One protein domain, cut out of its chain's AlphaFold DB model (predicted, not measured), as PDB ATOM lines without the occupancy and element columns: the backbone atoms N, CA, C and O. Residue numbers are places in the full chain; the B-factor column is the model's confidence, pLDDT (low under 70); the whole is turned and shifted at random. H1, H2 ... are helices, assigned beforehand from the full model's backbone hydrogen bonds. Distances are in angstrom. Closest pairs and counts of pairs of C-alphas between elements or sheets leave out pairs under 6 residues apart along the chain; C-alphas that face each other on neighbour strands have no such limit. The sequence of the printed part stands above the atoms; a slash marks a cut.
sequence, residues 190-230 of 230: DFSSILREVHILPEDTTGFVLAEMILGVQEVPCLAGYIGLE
ATOM      1  N   ASP A 190     -41.983  33.491  80.593       79.75
ATOM      2  CA  ASP A 190     -42.533  32.169  80.318       79.75
ATOM      3  C   ASP A 190     -41.802  31.530  79.134       79.75
ATOM      4  O   ASP A 190     -41.409  32.221  78.193       79.75
ATOM      5  N   PHE A 191     -41.682  30.202  79.107       81.88
ATOM      6  CA  PHE A 191     -41.068  29.501  77.972       81.88
ATOM      7  C   PHE A 191     -41.738  29.840  76.627       81.88
ATOM      8  O   PHE A 191     -41.074  29.960  75.600       81.88
ATOM      9  N   SER A 192     -43.048  30.102  76.642       79.06
ATOM     10  CA  SER A 192     -43.799  30.563  75.469       79.06
ATOM     11  C   SER A 192     -43.316  31.913  74.929       79.06
ATOM     12  O   SER A 192     -43.378  32.150  73.725       79.06
ATOM     13  N   SER A 193     -42.825  32.801  75.799       78.69
ATOM     14  CA  SER A 193     -42.265  34.093  75.400       78.69
ATOM     15  C   SER A 193     -40.921  33.915  74.695       78.69
ATOM     16  O   SER A 193     -40.725  34.476  73.621       78.69
ATOM     17  N   ILE A 194     -40.075  33.021  75.213       81.88
ATOM     18  CA  ILE A 194     -38.800  32.641  74.594       81.88
ATOM     19  C   ILE A 194     -39.043  32.039  73.205       81.88
ATOM     20  O   ILE A 194     -38.390  32.422  72.236       81.88
ATOM     21  N   LEU A 195     -40.021  31.138  73.080       84.81
ATOM     22  CA  LEU A 195     -40.381  30.545  71.790       84.81
ATOM     23  C   LEU A 195     -40.918  31.570  70.788       84.81
ATOM     24  O   LEU A 195     -40.673  31.438  69.591       84.81
ATOM     25  N   ARG A 196     -41.631  32.596  71.260       82.75
ATOM     26  CA  ARG A 196     -42.151  33.660  70.395       82.75
ATOM     27  C   ARG A 196     -41.034  34.534  69.821       82.75
ATOM     28  O   ARG A 196     -41.187  35.026  68.711       82.75
ATOM     29  N   GLU A 197     -39.947  34.727  70.562       82.62
ATOM     30  CA  GLU A 197     -38.805  35.534  70.119       82.62
ATOM     31  C   GLU A 197     -37.829  34.749  69.237       82.62
ATOM     32  O   GLU A 197     -37.309  35.286  68.262       82.62
ATOM     33  N   VAL A 198     -37.564  33.485  69.577       83.44
ATOM     34  CA  VAL A 198     -36.503  32.696  68.931       83.44
ATOM     35  C   VAL A 198     -37.028  31.862  67.754       83.44
ATOM     36  O   VAL A 198     -36.259  31.561  66.847       83.44
ATOM     37  N   HIS A 199     -38.324  31.526  67.729       83.56
ATOM     38  CA  HIS A 199     -39.018  30.659  66.758       83.56
ATOM     39  C   HIS A 199     -38.498  29.213  66.648       83.56
ATOM     40  O   HIS A 199     -39.305  28.288  66.584       83.56
ATOM     41  N   ILE A 200     -37.180  28.997  66.639       86.31
ATOM     42  CA  ILE A 200     -36.519  27.694  66.508       86.31
ATOM     43  C   ILE A 200     -35.363  27.626  67.506       86.31
ATOM     44  O   ILE A 200     -34.403  28.389  67.417       86.31
ATOM     45  N   LEU A 201     -35.441  26.698  68.459       86.31
ATOM     46  CA  LEU A 201     -34.382  26.485  69.442       86.31
ATOM     47  C   LEU A 201     -33.255  25.619  68.853       86.31
ATOM     48  O   LEU A 201     -33.539  24.660  68.135       86.31
ATOM     49  N   PRO A 202     -31.980  25.911  69.170       87.44
ATOM     50  CA  PRO A 202     -30.876  25.028  68.810       87.44
ATOM     51  C   PRO A 202     -31.016  23.678  69.526       87.44
ATOM     52  O   PRO A 202     -31.539  23.602  70.644       87.44
ATOM     53  N   GLU A 203     -30.543  22.613  68.883       89.31
ATOM     54  CA  GLU A 203     -30.691  21.229  69.350       89.31
ATOM     55  C   GLU A 203     -30.124  21.028  70.767       89.31
ATOM     56  O   GLU A 203     -30.814  20.494  71.639       89.31
ATOM     57  N   ASP A 204     -28.942  21.590  71.036       87.38
ATOM     58  CA  ASP A 204     -28.265  21.517  72.338       87.38
ATOM     59  C   ASP A 204     -29.125  22.056  73.493       87.38
ATOM     60  O   ASP A 204     -29.200  21.464  74.572       87.38
ATOM     61  N   THR A 205     -29.808  23.185  73.276       85.62
ATOM     62  CA  THR A 205     -30.668  23.808  74.295       85.62
ATOM     63  C   THR A 205     -32.010  23.090  74.396       85.62
ATOM     64  O   THR A 205     -32.567  22.968  75.487       85.62
ATOM     65  N   THR A 206     -32.523  22.586  73.273       89.62
ATOM     66  CA  THR A 206     -33.806  21.875  73.214       89.62
ATOM     67  C   THR A 206     -33.762  20.592  74.032       89.62
ATOM     68  O   THR A 206     -34.684  20.343  74.805       89.62
ATOM     69  N   GLY A 207     -32.673  19.821  73.940       89.06
ATOM     70  CA  GLY A 207     -32.500  18.606  74.739       89.06
ATOM     71  C   GLY A 207     -32.520  18.883  76.244       89.06
ATOM     72  O   GLY A 207     -33.195  18.179  76.996       89.06
ATOM     73  N   PHE A 208     -31.847  19.951  76.683       88.50
ATOM     74  CA  PHE A 208     -31.846  20.355  78.090       88.50
ATOM     75  C   PHE A 208     -33.234  20.800  78.563       88.50
ATOM     76  O   PHE A 208     -33.717  20.323  79.586       88.50
ATOM     77  N   VAL A 209     -33.902  21.671  77.802       87.44
ATOM     78  CA  VAL A 209     -35.247  22.157  78.143       87.44
ATOM     79  C   VAL A 209     -36.258  21.010  78.179       87.44
ATOM     80  O   VAL A 209     -37.095  20.965  79.079       87.44
ATOM     81  N   LEU A 210     -36.167  20.064  77.246       88.75
ATOM     82  CA  LEU A 210     -37.050  18.903  77.201       88.75
ATOM     83  C   LEU A 210     -36.825  17.967  78.396       88.75
ATOM     84  O   LEU A 210     -37.793  17.531  79.016       88.75
ATOM     85  N   ALA A 211     -35.567  17.687  78.750       90.75
ATOM     86  CA  ALA A 211     -35.242  16.870  79.919       90.75
ATOM     87  C   ALA A 211     -35.768  17.509  81.214       90.75
ATOM     88  O   ALA A 211     -36.382  16.833  82.039       90.75
ATOM     89  N   GLU A 212     -35.585  18.821  81.354       86.12
ATOM     90  CA  GLU A 212     -36.105  19.607  82.470       86.12
ATOM     91  C   GLU A 212     -37.650  19.560  82.523       86.12
ATOM     92  O   GLU A 212     -38.240  19.310  83.572       86.12
ATOM     93  N   MET A 213     -38.341  19.689  81.387       86.75
ATOM     94  CA  MET A 213     -39.805  19.556  81.345       86.75
ATOM     95  C   MET A 213     -40.291  18.174  81.791       86.75
ATOM     96  O   MET A 213     -41.242  18.088  82.567       86.75
ATOM     97  N   ILE A 214     -39.647  17.100  81.327       88.62
ATOM     98  CA  ILE A 214     -40.031  15.724  81.675       88.62
ATOM     99  C   ILE A 214     -39.847  15.477  83.176       88.62
ATOM    100  O   ILE A 214     -40.745  14.936  83.820       88.62
ATOM    101  N   LEU A 215     -38.723  15.918  83.748       85.81
ATOM    102  CA  LEU A 215     -38.464  15.799  85.186       85.81
ATOM    103  C   LEU A 215     -39.475  16.598  86.015       85.81
ATOM    104  O   LEU A 215     -40.006  16.081  86.998       85.81
ATOM    105  N   GLY A 216     -39.810  17.818  85.586       80.38
ATOM    106  CA  GLY A 216     -40.854  18.614  86.227       80.38
ATOM    107  C   GLY A 216     -42.214  17.912  86.199       80.38
ATOM    108  O   GLY A 216     -42.878  17.810  87.230       80.38
ATOM    109  N   VAL A 217     -42.605  17.359  85.046       82.12
ATOM    110  CA  VAL A 217     -43.853  16.591  84.904       82.12
ATOM    111  C   VAL A 217     -43.825  15.298  85.711       82.12
ATOM    112  O   VAL A 217     -44.884  14.849  86.110       82.12
ATOM    113  N   GLN A 218     -42.670  14.704  86.001       79.38
ATOM    114  CA  GLN A 218     -42.585  13.513  86.852       79.38
ATOM    115  C   GLN A 218     -42.725  13.834  88.350       79.38
ATOM    116  O   GLN A 218     -43.234  13.004  89.106       79.38
ATOM    117  N   GLU A 219     -42.332  15.032  88.791       71.00
ATOM    118  CA  GLU A 219     -42.503  15.472  90.185       71.00
ATOM    119  C   GLU A 219     -43.933  15.961  90.496       71.00
ATOM    120  O   GLU A 219     -44.410  15.818  91.624       71.00
ATOM    121  N   VAL A 220     -44.652  16.489  89.499       67.06
ATOM    122  CA  VAL A 220     -46.041  16.973  89.645       67.06
ATOM    123  C   VAL A 220     -47.066  15.883  90.030       67.06
ATOM    124  O   VAL A 220     -47.954  16.197  90.813       67.06
ATOM    125  N   PRO A 221     -47.002  14.619  89.574       58.56
ATOM    126  CA  PRO A 221     -47.913  13.541  89.956       58.56
ATOM    127  C   PRO A 221     -48.033  13.321  91.464       58.56
ATOM    128  O   PRO A 221     -49.114  12.994  91.946       58.56
ATOM    129  N   CYS A 222     -46.964  13.582  92.222       52.06
ATOM    130  CA  CYS A 222     -47.004  13.559  93.686       52.06
ATOM    131  C   CYS A 222     -47.923  14.663  94.258       52.06
ATOM    132  O   CYS A 222     -48.540  14.495  95.305       52.06
ATOM    133  N   LEU A 223     -48.076  15.771  93.527       53.22
ATOM    134  CA  LEU A 223     -49.011  16.863  93.811       53.22
ATOM    135  C   LEU A 223     -50.396  16.631  93.187       53.22
ATOM    136  O   LEU A 223     -51.388  17.117  93.718       53.22
ATOM    137  N   ALA A 224     -50.493  15.886  92.083       49.06
ATOM    138  CA  ALA A 224     -51.747  15.626  91.373       49.06
ATOM    139  C   ALA A 224     -52.630  14.555  92.036       49.06
ATOM    140  O   ALA A 224     -53.824  14.528  91.765       49.06
ATOM    141  N   GLY A 225     -52.108  13.765  92.985       49.00
ATOM    142  CA  GLY A 225     -52.940  12.965  93.901       49.00
ATOM    143  C   GLY A 225     -53.921  13.800  94.749       49.00
ATOM    144  O   GLY A 225     -54.761  13.245  95.449       49.00
ATOM    145  N   TYR A 226     -53.829  15.136  94.691       49.19
ATOM    146  CA  TYR A 226     -54.765  16.090  95.293       49.19
ATOM    147  C   TYR A 226     -55.823  16.644  94.320       49.19
ATOM    148  O   TYR A 226     -56.761  17.308  94.777       49.19
ATOM    149  N   ILE A 227     -55.695  16.398  93.012       55.69
ATOM    150  CA  ILE A 227     -56.723  16.715  92.014       55.69
ATOM    151  C   ILE A 227     -57.652  15.505  91.992       55.69
ATOM    152  O   ILE A 227     -57.420  14.544  91.265       55.69
ATOM    153  N   GLY A 228     -58.642  15.520  92.884       42.53
ATOM    154  CA  GLY A 228     -59.630  14.457  93.002       42.53
ATOM    155  C   GLY A 228     -60.312  14.204  91.662       42.53
ATOM    156  O   GLY A 228     -61.103  15.022  91.203       42.53
ATOM    157  N   LEU A 229     -59.977  13.077  91.044       38.47
ATOM    158  CA  LEU A 229     -60.926  12.318  90.247       38.47
ATOM    159  C   LEU A 229     -61.688  11.431  91.240       38.47
ATOM    160  O   LEU A 229     -61.307  10.284  91.462       38.47
ATOM    161  N   GLU A 230     -62.701  12.008  91.880       36.06
ATOM    162  CA  GLU A 230     -63.921  11.286  92.260       36.06
ATOM    163  C   GLU A 230     -65.080  11.866  91.448       36.06
ATOM    164  O   GLU A 230     -65.100  13.109  91.269       36.06
TER     165      GLU A 230
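What this domain is: This is residues 190 to 230 of the 230 residues of an uncharacterized protein of Elaphomyces granulatus (UniProt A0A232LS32). Picture an open hook: from the first printed residue the short helix H1 leads into a turn, the chain folds back along the long helix H2 without touching H1, and the small helix H3 and a tail with no named element draw out the far end. The printed part has 41 residues, all helix in class, with H1, H2 and H3 in that order and no named strand. It is extended, with a radius of gyration of the C-alphas of 14.3 A and spans of 41 by 18 by 12 A, a rod.

How they stand to each other: Start with H1, residues 191 to 198; a tight link of 4 residues leads to H2, residues 203 to 219, yet H1 and H2 are apart. H3, residues 221 to 224, meets H2 only through their tight link, and is apart from H1. In H1 every O i to N i+4 pair is within hydrogen-bond range, in H2 12 of 13; H3 is too short for such a pair.

Where its parts are: Find C-alpha 191 at (-41.068, 29.501, 77.972); H1 runs 10.6 A to residue 198. From C-alpha 203 at (-30.691, 21.229, 69.350), H2 runs 24.6 A to residue 219. H3 runs 4.6 A, ending at C-alpha 224, (-51.747, 15.626, 91.373).

The domain as a whole: The C-alphas farthest apart, of Pro 202 and Glu 230, are 42.8 A apart. The printed part has no cut, and residues 220 to 230 have pLDDT under 70.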